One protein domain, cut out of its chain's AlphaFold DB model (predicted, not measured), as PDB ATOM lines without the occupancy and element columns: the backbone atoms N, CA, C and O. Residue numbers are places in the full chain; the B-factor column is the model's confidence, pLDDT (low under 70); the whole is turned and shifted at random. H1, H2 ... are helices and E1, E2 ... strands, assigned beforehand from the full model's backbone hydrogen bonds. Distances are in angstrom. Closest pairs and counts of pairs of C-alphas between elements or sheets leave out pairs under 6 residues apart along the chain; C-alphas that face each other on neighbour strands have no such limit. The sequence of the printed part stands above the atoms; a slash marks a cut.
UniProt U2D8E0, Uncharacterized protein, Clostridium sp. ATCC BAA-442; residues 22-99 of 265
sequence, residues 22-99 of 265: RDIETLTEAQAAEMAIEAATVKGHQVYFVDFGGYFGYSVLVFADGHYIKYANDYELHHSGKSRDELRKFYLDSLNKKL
ATOM      1  N   ARG A  22     140.624  92.089  76.528       93.25
ATOM      2  CA  ARG A  22     140.670  93.460  77.056       93.25
ATOM      3  C   ARG A  22     140.413  94.494  75.969       93.25
ATOM      4  O   ARG A  22     139.721  95.468  76.232       93.25
ATOM      5  N   ASP A  23     140.944  94.282  74.766       94.62
ATOM      6  CA  ASP A  23     140.637  95.151  73.629       94.62
ATOM      7  C   ASP A  23     139.146  95.103  73.320       94.62
ATOM      8  O   ASP A  23     138.516  96.151  73.194       94.62
ATOM      9  N   ILE A  24     138.583  93.892  73.261       95.81
ATOM     10  CA  ILE A  24     137.167  93.685  72.976       95.81
ATOM     11  C   ILE A  24     136.326  94.383  74.038       95.81
ATOM     12  O   ILE A  24     135.561  95.254  73.662       95.81
ATOM     13  N   GLU A  25     136.508  94.094  75.332       94.19
ATOM     14  CA  GLU A  25     135.727  94.658  76.453       94.19
ATOM     15  C   GLU A  25     135.797  96.192  76.593       94.19
ATOM     16  O   GLU A  25     135.006  96.765  77.342       94.19
ATOM     17  N   THR A  26     136.714  96.870  75.893       94.62
ATOM     18  CA  THR A  26     136.814  98.345  75.888       94.62
ATOM     19  C   THR A  26     136.117  99.014  74.705       94.62
ATOM     20  O   THR A  26     136.092 100.244  74.634       94.62
ATOM     21  N   LEU A  27     135.546  98.232  73.782       96.19
ATOM     22  CA  LEU A  27     134.813  98.760  72.637       96.19
ATOM     23  C   LEU A  27     133.578  99.546  73.083       96.19
ATOM     24  O   LEU A  27     132.782  99.095  73.906       96.19
ATOM     25  N   THR A  28     133.404 100.716  72.479       96.69
ATOM     26  CA  THR A  28     132.146 101.463  72.552       96.69
ATOM     27  C   THR A  28     131.126 100.856  71.594       96.69
ATOM     28  O   THR A  28     131.498 100.229  70.599       96.69
ATOM     29  N   GLU A  29     129.838 101.097  71.839       97.62
ATOM     30  CA  GLU A  29     128.775 100.633  70.939       97.62
ATOM     31  C   GLU A  29     128.973 101.149  69.504       97.62
ATOM     32  O   GLU A  29     128.801 100.404  68.545       97.62
ATOM     33  N   ALA A  30     129.425 102.398  69.343       97.81
ATOM     34  CA  ALA A  30     129.700 102.977  68.030       97.81
ATOM     35  C   ALA A  30     130.815 102.228  67.280       97.81
ATOM     36  O   ALA A  30     130.678 101.961  66.089       97.81
ATOM     37  N   GLN A  31     131.890 101.845  67.977       97.44
ATOM     38  CA  GLN A  31     132.962 101.040  67.385       97.44
ATOM     39  C   GLN A  31     132.471  99.633  67.033       97.44
ATOM     40  O   GLN A  31     132.768  99.139  65.952       97.44
ATOM     41  N   ALA A  32     131.690  99.000  67.915       97.44
ATOM     42  CA  ALA A  32     131.094  97.696  67.637       97.44
ATOM     43  C   ALA A  32     130.179  97.739  66.403       97.44
ATOM     44  O   ALA A  32     130.269  96.859  65.552       97.44
ATOM     45  N   ALA A  33     129.361  98.785  66.269       97.56
ATOM     46  CA  ALA A  33     128.488  98.996  65.120       97.56
ATOM     47  C   ALA A  33     129.265  99.228  63.813       97.56
ATOM     48  O   ALA A  33     128.867  98.710  62.775       97.56
ATOM     49  N   GLU A  34     130.376  99.969  63.854       97.75
ATOM     50  CA  GLU A  34     131.249 100.184  62.691       97.75
ATOM     51  C   GLU A  34     131.942  98.887  62.240       97.75
ATOM     52  O   GLU A  34     132.129  98.656  61.047       97.75
ATOM     53  N   MET A  35     132.297  98.026  63.195       96.38
ATOM     54  CA  MET A  35     132.938  96.734  62.940       96.38
ATOM     55  C   MET A  35     131.951  95.623  62.553       96.38
ATOM     56  O   MET A  35     132.378  94.551  62.119       96.38
ATOM     57  N   ALA A  36     130.650  95.838  62.753       97.44
ATOM     58  CA  ALA A  36     129.639  94.806  62.605       97.44
ATOM     59  C   ALA A  36     129.457  94.386  61.142       97.44
ATOM     60  O   ALA A  36     129.228  95.205  60.254       97.44
ATOM     61  N   ILE A  37     129.482  93.076  60.908       97.06
ATOM     62  CA  ILE A  37     129.030  92.468  59.652       97.06
ATOM     63  C   ILE A  37     127.504  92.539  59.576       97.06
ATOM     64  O   ILE A  37     126.927  92.785  58.519       97.06
ATOM     65  N   GLU A  38     126.854  92.316  60.714       96.69
ATOM     66  CA  GLU A  38     125.410  92.338  60.866       96.69
ATOM     67  C   GLU A  38     125.054  92.872  62.254       96.69
ATOM     68  O   GLU A  38     125.785  92.659  63.222       96.69
ATOM     69  N   ALA A  39     123.902  93.533  62.355       97.62
ATOM     70  CA  ALA A  39     123.309  93.913  63.624       97.62
ATOM     71  C   ALA A  39     121.893  93.344  63.757       97.62
ATOM     72  O   ALA A  39     121.159  93.214  62.776       97.62
ATOM     73  N   ALA A  40     121.502  93.048  64.989       98.00
ATOM     74  CA  ALA A  40     120.161  92.629  65.359       98.00
ATOM     75  C   ALA A  40     119.749  93.285  66.683       98.00
ATOM     76  O   ALA A  40     120.562  93.878  67.391       98.00
ATOM     77  N   THR A  41     118.477  93.127  67.034       98.06
ATOM     78  CA  THR A  41     117.959  93.497  68.350       98.06
ATOM     79  C   THR A  41     117.302  92.275  68.975       98.06
ATOM     80  O   THR A  41     116.445  91.644  68.354       98.06
ATOM     81  N   VAL A  42     117.681  91.945  70.208       98.19
ATOM     82  CA  VAL A  42     117.090  90.847  70.983       98.19
ATOM     83  C   VAL A  42     116.580  91.414  72.298       98.19
ATOM     84  O   VAL A  42     117.366  91.874  73.122       98.19
ATOM     85  N   LYS A  43     115.254  91.409  72.490       97.25
ATOM     86  CA  LYS A  43     114.602  91.836  73.743       97.25
ATOM     87  C   LYS A  43     115.107  93.199  74.253       97.25
ATOM     88  O   LYS A  43     115.474  93.347  75.412       97.25
ATOM     89  N   GLY A  44     115.204  94.179  73.351       95.56
ATOM     90  CA  GLY A  44     115.679  95.534  73.665       95.56
ATOM     91  C   GLY A  44     117.200  95.699  73.796       95.56
ATOM     92  O   GLY A  44     117.649  96.792  74.126       95.56
ATOM     93  N   HIS A  45     117.990  94.658  73.525       98.38
ATOM     94  CA  HIS A  45     119.454  94.715  73.510       98.38
ATOM     95  C   HIS A  45     119.958  94.768  72.071       98.38
ATOM     96  O   HIS A  45     119.476  94.026  71.212       98.38
ATOM     97  N   GLN A  46     120.949  95.618  71.831       98.50
ATOM     98  CA  GLN A  46     121.624  95.749  70.549       98.50
ATOM     99  C   GLN A  46     122.689  94.666  70.431       98.50
ATOM    100  O   GLN A  46     123.488  94.453  71.341       98.50
ATOM    101  N   VAL A  47     122.667  93.952  69.314       98.50
ATOM    102  CA  VAL A  47     123.496  92.775  69.076       98.50
ATOM    103  C   VAL A  47     124.302  93.012  67.813       98.50
ATOM    104  O   VAL A  47     123.723  93.239  66.754       98.50
ATOM    105  N   TYR A  48     125.625  92.935  67.916       98.62
ATOM    106  CA  TYR A  48     126.542  93.142  66.797       98.62
ATOM    107  C   TYR A  48     127.337  91.872  66.529       98.62
ATOM    108  O   TYR A  48     128.044  91.376  67.407       98.62
ATOM    109  N   PHE A  49     127.230  91.358  65.309       98.31
ATOM    110  CA  PHE A  49     128.022  90.233  64.837       98.31
ATOM    111  C   PHE A  49     129.301  90.765  64.207       98.31
ATOM    112  O   PHE A  49     129.255  91.507  63.224       98.31
ATOM    113  N   VAL A  50     130.441  90.391  64.773       97.44
ATOM    114  CA  VAL A  50     131.755  90.912  64.391       97.44
ATOM    115  C   VAL A  50     132.679  89.741  64.102       97.44
ATOM    116  O   VAL A  50     132.698  88.765  64.845       97.44
ATOM    117  N   ASP A  51     133.463  89.841  63.032       95.56
ATOM    118  CA  ASP A  51     134.565  88.915  62.782       95.56
ATOM    119  C   ASP A  51     135.873  89.554  63.241       95.56
ATOM    120  O   ASP A  51     136.440  90.420  62.572       95.56
ATOM    121  N   PHE A  52     136.341  89.137  64.413       94.31
ATOM    122  CA  PHE A  52     137.622  89.580  64.954       94.31
ATOM    123  C   PHE A  52     138.816  88.863  64.313       94.31
ATOM    124  O   PHE A  52     139.962  89.238  64.573       94.31
ATOM    125  N   GLY A  53     138.570  87.829  63.499       90.75
ATOM    126  CA  GLY A  53     139.588  86.888  63.061       90.75
ATOM    127  C   GLY A  53     140.281  86.185  64.235       90.75
ATOM    128  O   GLY A  53     139.860  86.265  65.393       90.75
ATOM    129  N   GLY A  54     141.380  85.492  63.933       88.69
ATOM    130  CA  GLY A  54     142.213  84.842  64.945       88.69
ATOM    131  C   GLY A  54     141.418  83.911  65.864       88.69
ATOM    132  O   GLY A  54     140.617  83.109  65.396       88.69
ATOM    133  N   TYR A  55     141.664  84.019  67.171       86.69
ATOM    134  CA  TYR A  55     141.033  83.165  68.179       86.69
ATOM    135  C   TYR A  55     139.544  83.472  68.379       86.69
ATOM    136  O   TYR A  55     138.753  82.550  68.513       86.69
ATOM    137  N   PHE A  56     139.155  84.751  68.387       93.62
ATOM    138  CA  PHE A  56     137.776  85.154  68.673       93.62
ATOM    139  C   PHE A  56     136.839  84.952  67.474       93.62
ATOM    140  O   PHE A  56     135.670  84.642  67.684       93.62
ATOM    141  N   GLY A  57     137.342  85.077  66.240       94.00
ATOM    142  CA  GLY A  57     136.587  84.783  65.019       94.00
ATOM    143  C   GLY A  57     135.240  85.511  64.943       94.00
ATOM    144  O   GLY A  57     135.108  86.654  65.395       94.00
ATOM    145  N   TYR A  58     134.237  84.832  64.392       96.25
ATOM    146  CA  TYR A  58     132.852  85.276  64.289       96.25
ATOM    147  C   TYR A  58     132.153  85.235  65.654       96.25
ATOM    148  O   TYR A  58     131.713  84.193  66.144       96.25
ATOM    149  N   SER A  59     132.041  86.405  66.270       97.12
ATOM    150  CA  SER A  59     131.563  86.604  67.637       97.12
ATOM    151  C   SER A  59     130.343  87.509  67.692       97.12
ATOM    152  O   SER A  59     130.035  88.232  66.741       97.12
ATOM    153  N   VAL A  60     129.675  87.506  68.842       97.88
ATOM    154  CA  VAL A  60     128.533  88.369  69.117       97.88
ATOM    155  C   VAL A  60     128.812  89.280  70.309       97.88
ATOM    156  O   VAL A  60     129.226  88.827  71.378       97.88
ATOM    157  N   LEU A  61     128.581  90.578  70.112       98.50
ATOM    158  CA  LEU A  61     128.706  91.606  71.139       98.50
ATOM    159  C   LEU A  61     127.329  92.150  71.509       98.50
ATOM    160  O   LEU A  61     126.523  92.433  70.620       98.50
ATOM    161  N   VAL A  62     127.070  92.327  72.803       98.50
ATOM    162  CA  VAL A  62     125.757  92.742  73.314       98.50
ATOM    163  C   VAL A  62     125.845  94.084  74.029       98.50
ATOM    164  O   VAL A  62     126.625  94.244  74.963       98.50
ATOM    165  N   PHE A  63     124.997  95.029  73.640       98.50
ATOM    166  CA  PHE A  63     124.897  96.355  74.240       98.50
ATOM    167  C   PHE A  63     123.465  96.655  74.677       98.50
ATOM    168  O   PHE A  63     122.496  96.163  74.100       98.50
ATOM    169  N   ALA A  64     123.326  97.484  75.705       97.75
ATOM    170  CA  ALA A  64     122.052  98.072  76.094       97.75
ATOM    171  C   ALA A  64     122.294  99.447  76.721       97.75
ATOM    172  O   ALA A  64     123.231  99.635  77.497       97.75
ATOM    173  N   ASP A  65     121.452 100.415  76.362       96.00
ATOM    174  CA  ASP A  65     121.564 101.818  76.777       96.00
ATOM    175  C   ASP A  65     122.962 102.431  76.543       96.00
ATOM    176  O   ASP A  65     123.462 103.187  77.379       96.00
ATOM    177  N   GLY A  66     123.641 102.079  75.446       95.06
ATOM    178  CA  GLY A  66     125.001 102.558  75.165       95.06
ATOM    179  C   GLY A  66     126.121 101.854  75.930       95.06
ATOM    180  O   GLY A  66     127.288 102.190  75.733       95.06
ATOM    181  N   HIS A  67     125.797 100.890  76.796       97.12
ATOM    182  CA  HIS A  67     126.762 100.203  77.649       97.12
ATOM    183  C   HIS A  67     126.956  98.754  77.228       97.12
ATOM    184  O   HIS A  67     126.055  98.094  76.709       97.12
ATOM    185  N   TYR A  68     128.164  98.260  77.477       96.88
ATOM    186  CA  TYR A  68     128.581  96.943  77.045       96.88
ATOM    187  C   TYR A  68     128.172  95.858  78.049       96.88
ATOM    188  O   TYR A  68     128.691  95.789  79.165       96.88
ATOM    189  N   ILE A  69     127.285  94.955  77.630       97.56
ATOM    190  CA  ILE A  69     126.796  93.821  78.424       97.56
ATOM    191  C   ILE A  69     127.721  92.619  78.219       97.56
ATOM    192  O   ILE A  69     127.326  91.553  77.751       97.56
ATOM    193  N   LYS A  70     129.000  92.803  78.547       94.12
ATOM    194  CA  LYS A  70     130.086  91.877  78.192       94.12
ATOM    195  C   LYS A  70     129.886  90.424  78.634       94.12
ATOM    196  O   LYS A  70     130.308  89.518  77.925       94.12
ATOM    197  N   TYR A  71     129.204  90.176  79.755       93.56
ATOM    198  CA  TYR A  71     128.916  88.810  80.218       93.56
ATOM    199  C   TYR A  71     127.845  88.088  79.381       93.56
ATOM    200  O   TYR A  71     127.668  86.880  79.525       93.56
ATOM    201  N   ALA A  72     127.144  88.806  78.501       96.38
ATOM    202  CA  ALA A  72     126.210  88.240  77.537       96.38
ATOM    203  C   ALA A  72     126.849  87.985  76.159       96.38
ATOM    204  O   ALA A  72     126.180  87.420  75.292       96.38
ATOM    205  N   ASN A  73     128.116  88.345  75.941       95.94
ATOM    206  CA  ASN A  73     128.813  88.019  74.699       95.94
ATOM    207  C   ASN A  73     128.955  86.507  74.499       95.94
ATOM    208  O   ASN A  73     128.794  85.714  75.430       95.94
ATOM    209  N   ASP A  74     129.265  86.122  73.267       95.75
ATOM    210  CA  ASP A  74     129.694  84.771  72.924       95.75
ATOM    211  C   ASP A  74     130.697  84.834  71.761       95.75
ATOM    212  O   ASP A  74     130.652  85.757  70.939       95.75
ATOM    213  N   TYR A  75     131.632  83.891  71.719       95.62
ATOM    214  CA  TYR A  75     132.813  83.952  70.859       95.62
ATOM    215  C   TYR A  75     133.038  82.627  70.132       95.62
ATOM    216  O   TYR A  75     132.876  81.564  70.730       95.62
ATOM    217  N   GLU A  76     133.503  82.674  68.876       95.00
ATOM    218  CA  GLU A  76     133.703  81.466  68.051       95.00
ATOM    219  C   GLU A  76     134.654  80.463  68.713       95.00
ATOM    220  O   GLU A  76     134.490  79.254  68.562       95.00
ATOM    221  N   LEU A  77     135.600  80.955  69.519       93.25
ATOM    222  CA  LEU A  77     136.556  80.143  70.273       93.25
ATOM    223  C   LEU A  77     135.908  79.044  71.135       93.25
ATOM    224  O   LEU A  77     136.555  78.039  71.428       93.25
ATOM    225  N   HIS A  78     134.647  79.224  71.541       91.12
ATOM    226  CA  HIS A  78     133.891  78.268  72.350       91.12
ATOM    227  C   HIS A  78     133.128  77.227  71.514       91.12
ATOM    228  O   HIS A  78     132.588  76.272  72.068       91.12
ATOM    229  N   HIS A  79     133.093  77.379  70.187       92.50
ATOM    230  CA  HIS A  79     132.161  76.681  69.296       92.50
ATOM    231  C   HIS A  79     132.868  76.034  68.104       92.50
ATOM    232  O   HIS A  79     132.501  76.249  66.945       92.50
ATOM    233  N   SER A  80     133.884  75.218  68.381       85.50
ATOM    234  CA  SER A  80     134.677  74.571  67.335       85.50
ATOM    235  C   SER A  80     133.816  73.763  66.349       85.50
ATOM    236  O   SER A  80     132.863  73.071  66.712       85.50
ATOM    237  N   GLY A  81     134.155  73.868  65.059       86.12
ATOM    238  CA  GLY A  81     133.534  73.086  63.987       86.12
ATOM    239  C   GLY A  81     132.174  73.583  63.488       86.12
ATOM    240  O   GLY A  81     131.595  72.920  62.630       86.12
ATOM    241  N   LYS A  82     131.661  74.721  63.977       92.75
ATOM    242  CA  LYS A  82     130.428  75.331  63.456       92.75
ATOM    243  C   LYS A  82     130.718  76.288  62.306       92.75
ATOM    244  O   LYS A  82     131.678  77.051  62.339       92.75
ATOM    245  N   SER A  83     129.858  76.278  61.295       94.56
ATOM    246  CA  SER A  83     129.837  77.310  60.259       94.56
ATOM    247  C   SER A  83     129.299  78.640  60.805       94.56
ATOM    248  O   SER A  83     128.624  78.682  61.834       94.56
ATOM    249  N   ARG A  84     129.539  79.745  60.086       94.44
ATOM    250  CA  ARG A  84     129.029  81.075  60.477       94.44
ATOM    251  C   ARG A  84     127.508  81.124  60.608       94.44
ATOM    252  O   ARG A  84     127.006  81.741  61.541       94.44
ATOM    253  N   ASP A  85     126.782  80.453  59.717       95.56
ATOM    254  CA  ASP A  85     125.315  80.420  59.760       95.56
ATOM    255  C   ASP A  85     124.807  79.652  60.988       95.56
ATOM    256  O   ASP A  85     123.864  80.084  61.658       95.56
ATOM    257  N   GLU A  86     125.471  78.543  61.333       96.69
ATOM    258  CA  GLU A  86     125.185  77.783  62.552       96.69
ATOM    259  C   GLU A  86     125.500  78.600  63.807       96.69
ATOM    260  O   GLU A  86     124.676  78.634  64.721       96.69
ATOM    261  N   LEU A  87     126.642  79.299  63.838       96.69
ATOM    262  CA  LEU A  87     127.022  80.188  64.940       96.69
ATOM    263  C   LEU A  87     126.022  81.323  65.110       96.69
ATOM    264  O   LEU A  87     125.554  81.566  66.215       96.69
ATOM    265  N   ARG A  88     125.636  81.988  64.019       97.06
ATOM    266  CA  ARG A  88     124.659  83.081  64.057       97.06
ATOM    267  C   ARG A  88     123.347  82.618  64.681       97.06
ATOM    268  O   ARG A  88     122.820  83.287  65.568       97.06
ATOM    269  N   LYS A  89     122.821  81.475  64.230       97.19
ATOM    270  CA  LYS A  89     121.599  80.897  64.797       97.19
ATOM    271  C   LYS A  89     121.793  80.543  66.272       97.19
ATOM    272  O   LYS A  89     120.974  80.933  67.096       97.19
ATOM    273  N   PHE A  90     122.892  79.869  66.602       96.81
ATOM    274  CA  PHE A  90     123.211  79.478  67.970       96.81
ATOM    275  C   PHE A  90     123.298  80.684  68.916       96.81
ATOM    276  O   PHE A  90     122.696  80.666  69.988       96.81
ATOM    277  N   TYR A  91     123.982  81.756  68.512       97.62
ATOM    278  CA  TYR A  91     124.096  82.990  69.286       97.62
ATOM    279  C   TYR A  91     122.735  83.633  69.530       97.62
ATOM    280  O   TYR A  91     122.430  83.986  70.665       97.62
ATOM    281  N   LEU A  92     121.888  83.750  68.504       98.00
ATOM    282  CA  LEU A  92     120.542  84.302  68.668       98.00
ATOM    283  C   LEU A  92     119.672  83.433  69.585       98.00
ATOM    284  O   LEU A  92     118.970  83.972  70.441       98.00
ATOM    285  N   ASP A  93     119.737  82.110  69.447       97.56
ATOM    286  CA  ASP A  93     119.002  81.177  70.306       97.56
ATOM    287  C   ASP A  93     119.486  81.269  71.765       97.56
ATOM    288  O   ASP A  93     118.675  81.292  72.690       97.56
ATOM    289  N   SER A  94     120.801  81.375  71.978       96.69
ATOM    290  CA  SER A  94     121.425  81.570  73.293       96.69
ATOM    291  C   SER A  94     121.014  82.906  73.919       96.69
ATOM    292  O   SER A  94     120.551  82.947  75.059       96.69
ATOM    293  N   LEU A  95     121.084  84.005  73.157       98.12
ATOM    294  CA  LEU A  95     120.676  85.341  73.603       98.12
ATOM    295  C   LEU A  95     119.195  85.399  73.988       98.12
ATOM    296  O   LEU A  95     118.868  85.963  75.028       98.12
ATOM    297  N   ASN A  96     118.306  84.771  73.213       97.31
ATOM    298  CA  ASN A  96     116.878  84.717  73.539       97.31
ATOM    299  C   ASN A  96     116.575  83.979  74.852       97.31
ATOM    300  O   ASN A  96     115.533  84.234  75.455       97.31
ATOM    301  N   LYS A  97     117.468  83.088  75.296       95.75
ATOM    302  CA  LYS A  97     117.330  82.341  76.554       95.75
ATOM    303  C   LYS A  97     117.948  83.046  77.762       95.75
ATOM    304  O   LYS A  97     117.575  82.725  78.882       95.75
ATOM    305  N   LYS A  98     118.902  83.962  77.553       96.00
ATOM    306  CA  LYS A  98     119.652  84.620  78.643       96.00
ATOM    307  C   LYS A  98     119.363  86.113  78.805       96.00
ATOM    308  O   LYS A  98     119.729  86.694  79.823       96.00
ATOM    309  N   LEU A  99     118.750  86.746  77.806       97.94
ATOM    310  CA  LEU A  99     118.255  88.120  77.881       97.94
ATOM    311  C   LEU A  99     116.749  88.112  78.129       97.94
ATOM    312  O   LEU A  99     116.044  87.223  77.647       97.94
TER     313      LEU A  99
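AT A GLANCE: This is residues 22 to 99 of the 265 residues of an uncharacterized protein of Clostridium sp. ATCC BAA-442 (UniProt U2D8E0). A strongly twisted sheet of three strands has a helix over each face: the long H3 runs along one face, and the shorter H2 covers part of the other. The short H1 is off the sheet, and the long stretch from 65 to 83 leads from E3 to H3. The printed part has 78 residues, in the order H1, H2, E1, E2, E3, H3; the antiparallel sheet runs E1, E2, E3, and the class is mixed. The whole is compact, with a radius of gyration of the C-alphas of 11.4 A and spans of 33 by 26 by 20 A.

IN THESE COORDINATES: E1 is residues 38 to 42, E2 is 45 to 51 at 19.4 A, and E3 is 58 to 64 at 20.5 A. H3, residues 84 to 98, measures 20.7 A and ends at C-alpha 98 (119.652, 84.620, 78.643). H2 is residues 29 to 35, 9.8 A long. H1, residues 22 to 25, begins at C-alpha 22 (140.670, 93.460, 77.056).

HOW THE PARTS SIT: E1, E2 and E3 form a meander, each strand the antiparallel neighbour of the one before. In the hairpin E1 and E2, N 40 and O 47 are 2.8 A apart, within hydrogen-bond range; in the hairpin E2 and E3, N 48 and O 61 are at 2.9 A. H3 is on the sheet at a height of 9.4 A, over E2 and E3; its closest C-alphas to E3 are Arg 84 and Tyr 58, 6.8 A. H2 is on the opposite face at 8.4 A, over E2, and only just along the strands, at 28 degrees to E2 on the local plane; the closest C-alphas are Met 35 and Val 50, 6.1 A. H1 is not on the sheet and is apart from H2 and H3. In H2 and H3 every O i to N i+4 pair is within range; H1 is too short for one, and its one O i to N i+3 pair is not within range.

THE WHOLE: The C-alphas farthest apart, Asp 65 and Gly 81, are 33.7 A apart. The printed part has no cut. The link E3 to H3, 19 residues, is long; in it residues 67 to 68 pair antiparallel with 63 to 64 of E3. No printed residue is under 70 in pLDDT.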